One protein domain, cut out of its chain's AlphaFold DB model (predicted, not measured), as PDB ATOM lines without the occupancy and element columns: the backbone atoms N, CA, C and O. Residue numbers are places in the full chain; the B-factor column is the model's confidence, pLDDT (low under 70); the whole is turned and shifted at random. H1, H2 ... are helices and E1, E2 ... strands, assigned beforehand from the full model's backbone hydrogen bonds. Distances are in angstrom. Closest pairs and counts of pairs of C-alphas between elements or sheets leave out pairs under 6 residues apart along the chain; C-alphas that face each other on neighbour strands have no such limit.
ATOM      1  N   GLU A   4     147.147 172.647 176.891       74.25
ATOM      2  CA  GLU A   4     147.135 174.107 177.045       74.25
ATOM      3  C   GLU A   4     146.060 174.771 176.180       74.25
ATOM      4  O   GLU A   4     145.360 175.672 176.646       74.25
ATOM      5  N   GLU A   5     145.848 174.283 174.955       73.50
ATOM      6  CA  GLU A   5     144.730 174.734 174.119       73.50
ATOM      7  C   GLU A   5     143.378 174.348 174.733       73.50
ATOM      8  O   GLU A   5     142.421 175.124 174.669       73.50
ATOM      9  N   LEU A   6     143.302 173.175 175.377       72.31
ATOM     10  CA  LEU A   6     142.099 172.715 176.072       72.31
ATOM     11  C   LEU A   6     141.741 173.646 177.244       72.31
ATOM     12  O   LEU A   6     140.584 174.054 177.382       72.31
ATOM     13  N   ARG A   7     142.742 174.055 178.036       72.31
ATOM     14  CA  ARG A   7     142.587 175.064 179.097       72.31
ATOM     15  C   ARG A   7     142.094 176.404 178.553       72.31
ATOM     16  O   ARG A   7     141.272 177.050 179.197       72.31
ATOM     17  N   ASN A   8     142.607 176.831 177.401       72.69
ATOM     18  CA  ASN A   8     142.247 178.120 176.807       72.69
ATOM     19  C   ASN A   8     140.790 178.128 176.304       72.69
ATOM     20  O   ASN A   8     140.098 179.135 176.412       72.69
ATOM     21  N   LYS A   9     140.285 176.979 175.832       71.31
ATOM     22  CA  LYS A   9     138.887 176.830 175.395       71.31
ATOM     23  C   LYS A   9     137.883 176.780 176.542       71.31
ATOM     24  O   LYS A   9     136.828 177.398 176.443       71.31
ATOM     25  N   ALA A  10     138.172 176.026 177.601       71.38
ATOM     26  CA  ALA A  10     137.317 176.010 178.781       71.38
ATOM     27  C   ALA A  10     138.114 175.719 180.053       71.38
ATOM     28  O   ALA A  10     138.943 174.811 180.108       71.38
ATOM     29  N   LEU A  11     137.794 176.478 181.104       73.06
ATOM     30  CA  LEU A  11     138.372 176.309 182.438       73.06
ATOM     31  C   LEU A  11     138.001 174.962 183.063       73.06
ATOM     32  O   LEU A  11     138.802 174.399 183.803       73.06
ATOM     33  N   PHE A  12     136.801 174.461 182.772       80.38
ATOM     34  CA  PHE A  12     136.303 173.178 183.249       80.38
ATOM     35  C   PHE A  12     136.329 172.174 182.105       80.38
ATOM     36  O   PHE A  12     135.685 172.388 181.082       80.38
ATOM     37  N   GLN A  13     137.078 171.094 182.289       82.88
ATOM     38  CA  GLN A  13     137.210 170.021 181.314       82.88
ATOM     39  C   GLN A  13     136.845 168.687 181.938       82.88
ATOM     40  O   GLN A  13     137.043 168.461 183.135       82.88
ATOM     41  N   ASN A  14     136.333 167.785 181.112       81.69
ATOM     42  CA  ASN A  14     136.073 166.422 181.540       81.69
ATOM     43  C   ASN A  14     137.388 165.649 181.630       81.69
ATOM     44  O   ASN A  14     138.248 165.765 180.758       81.69
ATOM     45  N   THR A  15     137.530 164.815 182.655       85.00
ATOM     46  CA  THR A  15     138.701 163.949 182.832       85.00
ATOM     47  C   THR A  15     138.923 163.029 181.636       85.00
ATOM     48  O   THR A  15     140.066 162.720 181.323       85.00
ATOM     49  N   VAL A  16     137.850 162.635 180.942       82.31
ATOM     50  CA  VAL A  16     137.902 161.857 179.695       82.31
ATOM     51  C   VAL A  16     138.558 162.655 178.566       82.31
ATOM     52  O   VAL A  16     139.502 162.163 177.964       82.31
ATOM     53  N   ASP A  17     138.122 163.892 178.310       81.25
ATOM     54  CA  ASP A  17     138.741 164.761 177.296       81.25
ATOM     55  C   ASP A  17     140.213 165.034 177.619       81.25
ATOM     56  O   ASP A  17     141.074 164.931 176.751       81.25
ATOM     57  N   VAL A  18     140.518 165.325 178.886       85.12
ATOM     58  CA  VAL A  18     141.895 165.535 179.354       85.12
ATOM     59  C   VAL A  18     142.757 164.296 179.122       85.12
ATOM     60  O   VAL A  18     143.884 164.427 178.653       85.12
ATOM     61  N   TRP A  19     142.241 163.107 179.439       86.25
ATOM     62  CA  TRP A  19     142.935 161.838 179.231       86.25
ATOM     63  C   TRP A  19     143.202 161.577 177.751       86.25
ATOM     64  O   TRP A  19     144.345 161.339 177.374       86.25
ATOM     65  N   ILE A  20     142.171 161.706 176.909       81.81
ATOM     66  CA  ILE A  20     142.290 161.550 175.457       81.81
ATOM     67  C   ILE A  20     143.361 162.500 174.932       81.81
ATOM     68  O   ILE A  20     144.320 162.056 174.315       81.81
ATOM     69  N   MET A  21     143.265 163.787 175.259       82.69
ATOM     70  CA  MET A  21     144.211 164.804 174.804       82.69
ATOM     71  C   MET A  21     145.631 164.541 175.297       82.69
ATOM     72  O   MET A  21     146.580 164.703 174.536       82.69
ATOM     73  N   ARG A  22     145.793 164.111 176.554       84.44
ATOM     74  CA  ARG A  22     147.095 163.750 177.123       84.44
ATOM     75  C   ARG A  22     147.715 162.578 176.369       84.44
ATOM     76  O   ARG A  22     148.878 162.678 175.993       84.44
ATOM     77  N   CYS A  23     146.954 161.509 176.150       84.44
ATOM     78  CA  CYS A  23     147.373 160.343 175.381       84.44
ATOM     79  C   CYS A  23     147.695 160.705 173.930       84.44
ATOM     80  O   CYS A  23     148.724 160.293 173.413       84.44
ATOM     81  N   GLU A  24     146.878 161.539 173.287       81.50
ATOM     82  CA  GLU A  24     147.138 162.020 171.930       81.50
ATOM     83  C   GLU A  24     148.401 162.885 171.840       81.50
ATOM     84  O   GLU A  24     149.117 162.813 170.844       81.50
ATOM     85  N   GLU A  25     148.699 163.676 172.873       79.94
ATOM     86  CA  GLU A  25     149.906 164.506 172.959       79.94
ATOM     87  C   GLU A  25     151.184 163.657 173.065       79.94
ATOM     88  O   GLU A  25     152.219 164.038 172.522       79.94
ATOM     89  N   ILE A  26     151.110 162.495 173.723       79.31
ATOM     90  CA  ILE A  26     152.234 161.550 173.870       79.31
ATOM     91  C   ILE A  26     152.225 160.411 172.843       79.31
ATOM     92  O   ILE A  26     153.162 159.619 172.812       79.31
ATOM     93  N   GLY A  27     151.191 160.327 171.999       77.56
ATOM     94  CA  GLY A  27     151.012 159.251 171.021       77.56
ATOM     95  C   GLY A  27     150.629 157.892 171.623       77.56
ATOM     96  O   GLY A  27     150.858 156.869 170.984       77.56
ATOM     97  N   GLU A  28     150.060 157.862 172.830       82.00
ATOM     98  CA  GLU A  28     149.585 156.639 173.487       82.00
ATOM     99  C   GLU A  28     148.098 156.357 173.226       82.00
ATOM    100  O   GLU A  28     147.304 157.234 172.872       82.00
ATOM    101  N   GLU A  29     147.695 155.103 173.443       81.25
ATOM    102  CA  GLU A  29     146.304 154.684 173.312       81.25
ATOM    103  C   GLU A  29     145.483 155.056 174.550       81.25
ATOM    104  O   GLU A  29     145.613 154.464 175.619       81.25
ATOM    105  N   TRP A  30     144.561 156.003 174.382       81.56
ATOM    106  CA  TRP A  30     143.626 156.419 175.434       81.56
ATOM    107  C   TRP A  30     142.503 155.409 175.711       81.56
ATOM    108  O   TRP A  30     141.757 155.575 176.673       81.56
ATOM    109  N   PHE A  31     142.359 154.381 174.873       78.06
ATOM    110  CA  PHE A  31     141.293 153.377 174.962       78.06
ATOM    111  C   PHE A  31     141.438 152.427 176.165       78.06
ATOM    112  O   PHE A  31     140.548 151.633 176.457       78.06
ATOM    113  N   ASP A  32     142.560 152.494 176.870       82.56
ATOM    114  CA  ASP A  32     142.851 151.622 177.993       82.56
ATOM    115  C   ASP A  32     142.112 152.078 179.265       82.56
ATOM    116  O   ASP A  32     142.422 153.112 179.865       82.56
ATOM    117  N   ALA A  33     141.104 151.299 179.670       82.81
ATOM    118  CA  ALA A  33     140.306 151.587 180.857       82.81
ATOM    119  C   ALA A  33     141.113 151.474 182.155       82.81
ATOM    120  O   ALA A  33     140.841 152.216 183.095       82.81
ATOM    121  N   ASP A  34     142.107 150.586 182.225       86.06
ATOM    122  CA  ASP A  34     142.949 150.451 183.414       86.06
ATOM    123  C   ASP A  34     143.846 151.684 183.575       86.06
ATOM    124  O   ASP A  34     143.900 152.292 184.646       86.06
ATOM    125  N   ALA A  35     144.436 152.146 182.470       86.81
ATOM    126  CA  ALA A  35     145.222 153.375 182.444       86.81
ATOM    127  C   ALA A  35     144.381 154.614 182.801       86.81
ATOM    128  O   ALA A  35     144.823 155.452 183.592       86.81
ATOM    129  N   TYR A  36     143.145 154.707 182.293       87.38
ATOM    130  CA  TYR A  36     142.212 155.768 182.681       87.38
ATOM    131  C   TYR A  36     141.899 155.730 184.180       87.38
ATOM    132  O   TYR A  36     141.969 156.754 184.861       87.38
ATOM    133  N   ARG A  37     141.603 154.549 184.729       88.12
ATOM    134  CA  ARG A  37     141.333 154.381 186.163       88.12
ATOM    135  C   ARG A  37     142.546 154.762 187.007       88.12
ATOM    136  O   ARG A  37     142.402 155.452 188.018       88.12
ATOM    137  N   ALA A  38     143.751 154.385 186.580       89.38
ATOM    138  CA  ALA A  38     144.999 154.794 187.217       89.38
ATOM    139  C   ALA A  38     145.179 156.321 187.185       89.38
ATOM    140  O   ALA A  38     145.583 156.915 188.189       89.38
ATOM    141  N   PHE A  39     144.814 156.964 186.075       89.19
ATOM    142  CA  PHE A  39     144.835 158.413 185.925       89.19
ATOM    143  C   PHE A  39     143.851 159.115 186.873       89.19
ATOM    144  O   PHE A  39     144.250 160.020 187.608       89.19
ATOM    145  N   ILE A  40     142.594 158.667 186.946       88.88
ATOM    146  CA  ILE A  40     141.615 159.215 187.900       88.88
ATOM    147  C   ILE A  40     142.084 159.010 189.339       88.88
ATOM    148  O   ILE A  40     142.052 159.942 190.142       88.88
ATOM    149  N   ASN A  41     142.585 157.820 189.665       89.19
ATOM    150  CA  ASN A  41     143.111 157.532 190.993       89.19
ATOM    151  C   ASN A  41     144.311 158.434 191.331       89.19
ATOM    152  O   ASN A  41     144.426 158.925 192.451       89.19
ATOM    153  N   HIS A  42     145.180 158.729 190.361       90.44
ATOM    154  CA  HIS A  42     146.264 159.689 190.542       90.44
ATOM    155  C   HIS A  42     145.734 161.092 190.865       90.44
ATOM    156  O   HIS A  42     146.213 161.725 191.806       90.44
ATOM    157  N   LEU A  43     144.715 161.568 190.148       89.19
ATOM    158  CA  LEU A  43     144.083 162.859 190.433       89.19
ATOM    159  C   LEU A  43     143.429 162.879 191.824       89.19
ATOM    160  O   LEU A  43     143.563 163.865 192.553       89.19
ATOM    161  N   LEU A  44     142.771 161.784 192.221       86.88
ATOM    162  CA  LEU A  44     142.152 161.634 193.542       86.88
ATOM    163  C   LEU A  44     143.211 161.670 194.651       86.88
ATOM    164  O   LEU A  44     143.065 162.425 195.612       86.88
ATOM    165  N   LYS A  45     144.314 160.930 194.490       88.88
ATOM    166  CA  LYS A  45     145.452 160.929 195.430       88.88
ATOM    167  C   LYS A  45     146.084 162.311 195.580       88.88
ATOM    168  O   LYS A  45     146.456 162.702 196.683       88.88
ATOM    169  N   ASN A  46     146.149 163.079 194.496       88.00
ATOM    170  CA  ASN A  46     146.656 164.451 194.508       88.00
ATOM    171  C   ASN A  46     145.627 165.489 195.001       88.00
ATOM    172  O   ASN A  46     145.889 166.688 194.916       88.00
ATOM    173  N   ASN A  47     144.469 165.062 195.528       85.12
ATOM    174  CA  ASN A  47     143.408 165.947 196.024       85.12
ATOM    175  C   ASN A  47     142.951 166.981 194.974       85.12
ATOM    176  O   ASN A  47     142.594 168.119 195.302       85.12
ATOM    177  N   VAL A  48     142.963 166.600 193.691       87.12
ATOM    178  CA  VAL A  48     142.484 167.470 192.615       87.12
ATOM    179  C   VAL A  48     140.989 167.700 192.800       87.12
ATOM    180  O   VAL A  48     140.213 166.758 192.963       87.12
ATOM    181  N   LYS A  49     140.570 168.970 192.762       82.56
ATOM    182  CA  LYS A  49     139.152 169.337 192.834       82.56
ATOM    183  C   LYS A  49     138.437 168.864 191.572       82.56
ATOM    184  O   LYS A  49     138.492 169.514 190.528       82.56
ATOM    185  N   MET A  50     137.769 167.730 191.711       86.19
ATOM    186  CA  MET A  50     136.975 167.072 190.687       86.19
ATOM    187  C   MET A  50     135.513 167.074 191.124       86.19
ATOM    188  O   MET A  50     135.194 166.718 192.257       86.19
ATOM    189  N   GLN A  51     134.620 167.486 190.236       81.62
ATOM    190  CA  GLN A  51     133.181 167.394 190.443       81.62
ATOM    191  C   GLN A  51     132.663 166.197 189.662       81.62
ATOM    192  O   GLN A  51     132.996 166.042 188.488       81.62
ATOM    193  N   LYS A  52     131.870 165.338 190.313       76.19
ATOM    194  CA  LYS A  52     131.212 164.220 189.629       76.19
ATOM    195  C   LYS A  52     130.387 164.794 188.490       76.19
ATOM    196  O   LYS A  52     129.451 165.554 188.734       76.19
ATOM    197  N   PHE A  53     130.761 164.448 187.268       70.19
ATOM    198  CA  PHE A  53     129.939 164.762 186.123       70.19
ATOM    199  C   PHE A  53     128.951 163.608 186.008       70.19
ATOM    200  O   PHE A  53     129.400 162.468 185.861       70.19
ATOM    201  N   PRO A  54     127.633 163.839 186.147       55.84
ATOM    202  CA  PRO A  54     126.672 162.781 185.914       55.84
ATOM    203  C   PRO A  54     126.794 162.389 184.442       55.84
ATOM    204  O   PRO A  54     126.264 163.054 183.555       55.84
ATOM    205  N   LEU A  55     127.540 161.316 184.185       54.81
ATOM    206  CA  LEU A  55     127.485 160.563 182.944       54.81
ATOM    207  C   LEU A  55     126.069 159.998 182.868       54.81
ATOM    208  O   LEU A  55     125.800 158.874 183.277       54.81
ATOM    209  N   CYS A  56     125.126 160.813 182.404       39.75
ATOM    210  CA  CYS A  56     123.838 160.312 181.977       39.75
ATOM    211  C   CYS A  56     124.128 159.489 180.721       39.75
ATOM    212  O   CYS A  56     124.187 160.021 179.615       39.75
ATOM    213  N   ILE A  57     124.367 158.189 180.900       46.44
ATOM    214  CA  ILE A  57     124.352 157.213 179.813       46.44
ATOM    215  C   ILE A  57     122.881 157.061 179.411       46.44
ATOM    216  O   ILE A  57     122.188 156.124 179.788       46.44
ATOM    217  N   LYS A  58     122.366 158.070 178.713       38.03
ATOM    218  CA  LYS A  58     121.121 157.996 177.965       38.03
ATOM    219  C   LYS A  58     121.357 158.680 176.627       38.03
ATOM    220  O   LYS A  58     121.205 159.885 176.506       38.03
ATOM    221  N   GLU A  59     121.793 157.839 175.692       45.62
ATOM    222  CA  GLU A  59     121.537 157.874 174.250       45.62
ATOM    223  C   GLU A  59     121.890 159.118 173.411       45.62
ATOM    224  O   GLU A  59     121.679 160.269 173.768       45.62
ATOM    225  N   SER A  60     122.285 158.806 172.172       37.25
ATOM    226  CA  SER A  60     122.218 159.671 170.990       37.25
ATOM    227  C   SER A  60     123.226 160.811 170.913       37.25
ATOM    228  O   SER A  60     122.908 161.991 171.010       37.25
ATOM    229  N   GLY A  61     124.465 160.449 170.605       37.75
ATOM    230  CA  GLY A  61     125.431 161.413 170.107       37.75
ATOM    231  C   GLY A  61     126.750 160.747 169.808       37.75
ATOM    232  O   GLY A  61     127.638 160.743 170.654       37.75
ATOM    233  N   SER A  62     126.867 160.193 168.606       41.81
ATOM    234  CA  SER A  62     128.105 159.762 167.965       41.81
ATOM    235  C   SER A  62     129.132 160.901 167.946       41.81
ATOM    236  O   SER A  62     129.367 161.538 166.926       41.81
ATOM    237  N   MET A  63     129.747 161.216 169.083       46.09
ATOM    238  CA  MET A  63     130.907 162.094 169.129       46.09
ATOM    239  C   MET A  63     132.133 161.232 168.852       46.09
ATOM    240  O   MET A  63     132.886 160.877 169.761       46.09
ATOM    241  N   LEU A  64     132.300 160.900 167.570       39.66
ATOM    242  CA  LEU A  64     133.568 160.470 166.998       39.66
ATOM    243  C   LEU A  64     134.605 161.559 167.308       39.66
ATOM    244  O   LEU A  64     134.565 162.641 166.723       39.66
ATOM    245  N   HIS A  65     135.550 161.282 168.203       44.12
ATOM    246  CA  HIS A  65     136.807 162.022 168.224       44.12
ATOM    247  C   HIS A  65     137.809 161.181 167.428       44.12
ATOM    248  O   HIS A  65     138.153 160.071 167.827       44.12
ATOM    249  N   ARG A  66     138.196 161.665 166.238       45.28
ATOM    250  CA  ARG A  66     139.210 161.043 165.357       45.28
ATOM    251  C   ARG A  66     138.974 159.567 164.968       45.28
ATOM    252  O   ARG A  66     139.925 158.826 164.756       45.28
ATOM    253  N   GLY A  67     137.720 159.135 164.820       46.16
ATOM    254  CA  GLY A  67     137.411 157.795 164.292       46.16
ATOM    255  C   GLY A  67     137.538 156.641 165.292       46.16
ATOM    256  O   GLY A  67     137.473 155.488 164.878       46.16
ATOM    257  N   ARG A  68     137.695 156.930 166.592       52.78
ATOM    258  CA  ARG A  68     137.570 155.944 167.677       52.78
ATOM    259  C   ARG A  68     136.403 156.329 168.588       52.78
ATOM    260  O   ARG A  68     136.299 157.471 169.043       52.78
ATOM    261  N   ASP A  69     135.518 155.375 168.846       59.72
ATOM    262  CA  ASP A  69     134.342 155.567 169.688       59.72
ATOM    263  C   ASP A  69     134.741 155.646 171.165       59.72
ATOM    264  O   ASP A  69     134.965 154.631 171.826       59.72
ATOM    265  N   LYS A  70     134.751 156.862 171.732       66.56
ATOM    266  CA  LYS A  70     134.855 157.063 173.196       66.56
ATOM    267  C   LYS A  70     133.768 156.312 173.972       66.56
ATOM    268  O   LYS A  70     133.928 156.024 175.152       66.56
ATOM    269  N   THR A  71     132.692 155.952 173.277       62.59
ATOM    270  CA  THR A  71     131.599 155.086 173.713       62.59
ATOM    271  C   THR A  71     132.077 153.726 174.211       62.59
ATOM    272  O   THR A  71     131.512 153.218 175.167       62.59
ATOM    273  N   GLN A  72     133.125 153.139 173.627       71.88
ATOM    274  CA  GLN A  72     133.635 151.839 174.075       71.88
ATOM    275  C   GLN A  72     134.420 151.938 175.389       71.88
ATOM    276  O   GLN A  72     134.243 151.095 176.264       71.88
ATOM    277  N   LEU A  73     135.245 152.980 175.565       75.38
ATOM    278  CA  LEU A  73     135.881 153.250 176.859       75.38
ATOM    279  C   LEU A  73     134.796 153.474 177.918       75.38
ATOM    280  O   LEU A  73     134.843 152.869 178.981       75.38
ATOM    281  N   LEU A  74     133.783 154.284 177.602       73.50
ATOM    282  CA  LEU A  74     132.647 154.533 178.488       73.50
ATOM    283  C   LEU A  74     131.826 153.268 178.784       73.50
ATOM    284  O   LEU A  74     131.382 153.115 179.914       73.50
ATOM    285  N   ASP A  75     131.658 152.353 177.828       78.06
ATOM    286  CA  ASP A  75     131.018 151.044 178.040       78.06
ATOM    287  C   ASP A  75     131.811 150.188 179.032       78.06
ATOM    288  O   ASP A  75     131.245 149.630 179.971       78.06
ATOM    289  N   ILE A  76     133.137 150.125 178.866       81.50
ATOM    290  CA  ILE A  76     134.017 149.402 179.787       81.50
ATOM    291  C   ILE A  76     133.946 150.038 181.176       81.50
ATOM    292  O   ILE A  76     133.730 149.330 182.154       81.50
ATOM    293  N   LEU A  77     134.065 151.364 181.265       78.62
ATOM    294  CA  LEU A  77     133.964 152.111 182.517       78.62
ATOM    295  C   LEU A  77     132.589 151.955 183.173       78.62
ATOM    296  O   LEU A  77     132.517 151.822 184.386       78.62
ATOM    297  N   SER A  78     131.510 151.864 182.390       74.69
ATOM    298  CA  SER A  78     130.156 151.620 182.898       74.69
ATOM    299  C   SER A  78     129.997 150.249 183.560       74.69
ATOM    300  O   SER A  78     129.037 150.057 184.304       74.69
ATOM    301  N   LYS A  79     130.899 149.291 183.306       81.38
ATOM    302  CA  LYS A  79     130.924 147.996 184.010       81.38
ATOM    303  C   LYS A  79     131.578 148.097 185.388       81.38
ATOM    304  O   LYS A  79     131.426 147.186 186.196       81.38
ATOM    305  N   PHE A  80     132.295 149.186 185.659       78.25
ATOM    306  CA  PHE A  80     132.947 149.449 186.932       78.25
ATOM    307  C   PHE A  80     132.145 150.493 187.719       78.25
ATOM    308  O   PHE A  80     132.140 151.675 187.392       78.25
ATOM    309  N   ASP A  81     131.520 150.076 188.822       71.88
ATOM    310  CA  ASP A  81     130.893 150.990 189.794       71.88
ATOM    311  C   ASP A  81     131.938 151.573 190.766       71.88
ATOM    312  O   ASP A  81     131.747 151.649 191.977       71.88
ATOM    313  N   THR A  82     133.122 151.916 190.263       79.62
ATOM    314  CA  THR A  82     134.197 152.470 191.086       79.62
ATOM    315  C   THR A  82     134.354 153.962 190.819       79.62
ATOM    316  O   THR A  82     134.210 154.414 189.681       79.62
ATOM    317  N   PRO A  83     134.682 154.772 191.841       78.19
ATOM    318  CA  PRO A  83     134.921 156.197 191.642       78.19
ATOM    319  C   PRO A  83     136.098 156.457 190.693       78.19
ATOM    320  O   PRO A  83     136.138 157.488 190.050       78.19
ATOM    321  N   ASP A  84     137.044 155.534 190.540       81.56
ATOM    322  CA  ASP A  84     138.112 155.646 189.538       81.56
ATOM    323  C   ASP A  84     137.648 155.423 188.087       81.56
ATOM    324  O   ASP A  84     138.349 155.832 187.166       81.56
ATOM    325  N   ALA A  85     136.475 154.824 187.866       80.69
ATOM    326  CA  ALA A  85     135.917 154.614 186.532       80.69
ATOM    327  C   ALA A  85     134.872 155.668 186.128       80.69
ATOM    328  O   ALA A  85     134.446 155.723 184.976       80.69
ATOM    329  N   MET A  86     134.466 156.536 187.054       80.31
ATOM    330  CA  MET A  86     133.517 157.610 186.769       80.31
ATOM    331  C   MET A  86     134.191 158.771 186.025       80.31
ATOM    332  O   MET A  86     135.368 159.069 186.225       80.31
ATOM    333  N   ALA A  87     133.421 159.483 185.199       80.12
ATOM    334  CA  ALA A  87     133.879 160.753 184.649       80.12
ATOM    335  C   ALA A  87     133.660 161.886 185.648       80.12
ATOM    336  O   ALA A  87     132.628 162.001 186.317       80.12
ATOM    337  N   TYR A  88     134.637 162.780 185.682       85.56
ATOM    338  CA  TYR A  88     134.589 163.977 186.495       85.56
ATOM    339  C   TYR A  88     134.860 165.186 185.625       85.56
ATOM    340  O   TYR A  88     135.586 165.118 184.637       85.56
ATOM    341  N   THR A  89     134.319 166.318 186.034       85.62
ATOM    342  CA  THR A  89     134.743 167.612 185.530       85.62
ATOM    343  C   THR A  89     135.770 168.177 186.494       85.62
ATOM    344  O   THR A  89     135.530 168.270 187.699       85.62
ATOM    345  N   LEU A  90     136.926 168.559 185.971       87.00
ATOM    346  CA  LEU A  90     137.984 169.203 186.731       87.00
ATOM    347  C   LEU A  90     138.321 170.558 186.137       87.00
ATOM    348  O   LEU A  90     138.130 170.808 184.947       87.00
ATOM    349  N   LYS A  91     138.837 171.444 186.983       87.00
ATOM    350  CA  LYS A  91     139.379 172.711 186.510       87.00
ATOM    351  C   LYS A  91     140.806 172.487 186.005       87.00
ATOM    352  O   LYS A  91     141.667 172.091 186.799       87.00
ATOM    353  N   LEU A  92     141.070 172.768 184.726       84.12
ATOM    354  CA  LEU A  92     142.427 172.795 184.157       84.12
ATOM    355  C   LEU A  92     143.164 174.063 184.606       84.12
ATOM    356  O   LEU A  92     143.412 174.992 183.842       84.12
ATOM    357  N   ASP A  93     143.476 174.115 185.894       85.88
ATOM    358  CA  ASP A  93     144.372 175.110 186.470       85.88
ATOM    359  C   ASP A  93     145.838 174.672 186.298       85.88
ATOM    360  O   ASP A  93     146.101 173.498 186.026       85.88
ATOM    361  N   ASP A  94     146.794 175.581 186.498       85.38
ATOM    362  CA  ASP A  94     148.235 175.285 186.431       85.38
ATOM    363  C   ASP A  94     148.621 174.095 187.318       85.38
ATOM    364  O   ASP A  94     149.364 173.204 186.902       85.38
ATOM    365  N   LYS A  95     148.037 174.022 188.522       86.69
ATOM    366  CA  LYS A  95     148.253 172.896 189.442       86.69
ATOM    367  C   LYS A  95     147.784 171.574 188.845       86.69
ATOM    368  O   LYS A  95     148.516 170.589 188.880       86.69
ATOM    369  N   THR A  96     146.578 171.550 188.284       87.19
ATOM    370  CA  THR A  96     146.000 170.335 187.703       87.19
ATOM    371  C   THR A  96     146.778 169.901 186.465       87.19
ATOM    372  O   THR A  96     147.105 168.727 186.338       87.19
ATOM    373  N   LEU A  97     147.142 170.845 185.592       85.75
ATOM    374  CA  LEU A  97     148.010 170.607 184.434       85.75
ATOM    375  C   LEU A  97     149.345 169.986 184.838       85.75
ATOM    376  O   LEU A  97     149.777 169.012 184.224       85.75
ATOM    377  N   SER A  98     149.976 170.528 185.880       87.62
ATOM    378  CA  SER A  98     151.225 169.991 186.413       87.62
ATOM    379  C   SER A  98     151.049 168.545 186.877       87.62
ATOM    380  O   SER A  98     151.806 167.687 186.439       87.62
ATOM    381  N   ILE A  99     149.993 168.239 187.640       89.25
ATOM    382  CA  ILE A  99     149.681 166.875 188.102       89.25
ATOM    383  C   ILE A  99     149.437 165.922 186.919       89.25
ATOM    384  O   ILE A  99     149.988 164.827 186.884       89.25
ATOM    385  N   ILE A 100     148.660 166.344 185.917       86.56
ATOM    386  CA  ILE A 100     148.374 165.550 184.709       86.56
ATOM    387  C   ILE A 100     149.655 165.261 183.916       86.56
ATOM    388  O   ILE A 100     149.840 164.157 183.409       86.56
ATOM    389  N   ARG A 101     150.555 166.242 183.803       83.31
ATOM    390  CA  ARG A 101     151.861 166.072 183.146       83.31
ATOM    391  C   ARG A 101     152.818 165.213 183.973       83.31
ATOM    392  O   ARG A 101     153.640 164.504 183.397       83.31
ATOM    393  N   SER A 102     152.710 165.265 185.299       85.94
ATOM    394  CA  SER A 102     153.467 164.423 186.227       85.94
ATOM    395  C   SER A 102     152.979 162.978 186.259       85.94
ATOM    396  O   SER A 102     153.753 162.104 186.650       85.94
ATOM    397  N   PHE A 103     151.745 162.707 185.827       83.75
ATOM    398  CA  PHE A 103     151.278 161.345 185.622       83.75
ATOM    399  C   PHE A 103     152.129 160.669 184.541       83.75
ATOM    400  O   PHE A 103     152.129 161.064 183.369       83.75
TER     401      PHE A 103
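This is residues 4 to 103 of the 105 residues of an uncharacterized protein of Nitrososphaerales archaeon (UniProt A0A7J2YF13). A short three-stranded sheet, bare on one face, walls one side of a small helical body: H2 stands up from its other face near the middle, with H3 and H5 loosely gathered round H2 on that side. H1 lies by the edge strand E1, H4 stands at the far end from H5, and residues 53 to 69 run past H4 in a wide loop. The printed part has 100 residues, with five named helices and three named strands in the order H1 E1 H2 H3 E2 H4 E3 H5; the sheet is E1 E3 E2, antiparallel, and the class is mostly helix. It is compact, with a radius of gyration of the C-alphas of 12.8 A and spans of 34 by 28 by 23 A.

Begin at inner strand E3, residues 88 to 91. On one side is edge strand E1, residues 12 to 14, antiparallel at 148 degrees; look for N 13 and O 90, 2.9 A apart. On the other side is edge strand E2, residues 50 to 52, also antiparallel at 148 degrees, with N 51 and O 89 at 2.8 A; both pairs are within hydrogen-bond range. H2, residues 15 to 26, is on the sheet and stands up from it; its closest C-alphas to E3 are those of Thr 15 and Tyr 88, 5.5 A. H3, residues 33 to 45, only grazes the sheet with residues 40 to 44. H2 and H3 only just touch, with 3 pairs of C-alphas within 8 A, the closest those of Trp 19 and Tyr 36 at 7.0 A. E1, H2, H3 and E2 form a split strand-helix-strand unit, two strands running the same way with E3 between them, and its crossover is right-handed. H4, residues 70 to 78, only just touches H3, with 3 pairs within 8 A, the closest C-alphas being those of Ala 33 and Leu 73, 6.2 A. H5, residues 94 to 102, is close to H3 but not clearly touching, the C-alphas of Leu 43 and Ile 99 being closest at 7.3 A. H1, residues 4 to 9, is close to H2 but not clearly touching, at Leu 6 and Val 18, whose C-alphas are 7.9 A apart. In H1 to H5 every O i to N i+4 pair is within hydrogen-bond range.

Find C-alpha 4 at (147.135, 174.107, 177.045), where H1 begins, 8.8 A long. E1 spans 7.0 A, E2 6.5 A and E3 10.0 A. H2 runs 16.4 A from C-alpha 15 at (138.701, 163.949, 182.832), and H3 18.1 A. H4 and H5 are each 12.1 A; H5 ends at C-alpha 102, (153.467, 164.423, 186.227).

The two C-alphas farthest apart, those of Ser 60 and Ser 102, are 35.1 A apart. The printed part has no cut, and the link from E2 to H4, 17 residues, is long. Mean pLDDT of the printed part is 75.9, and residues 54 to 71 are under 70.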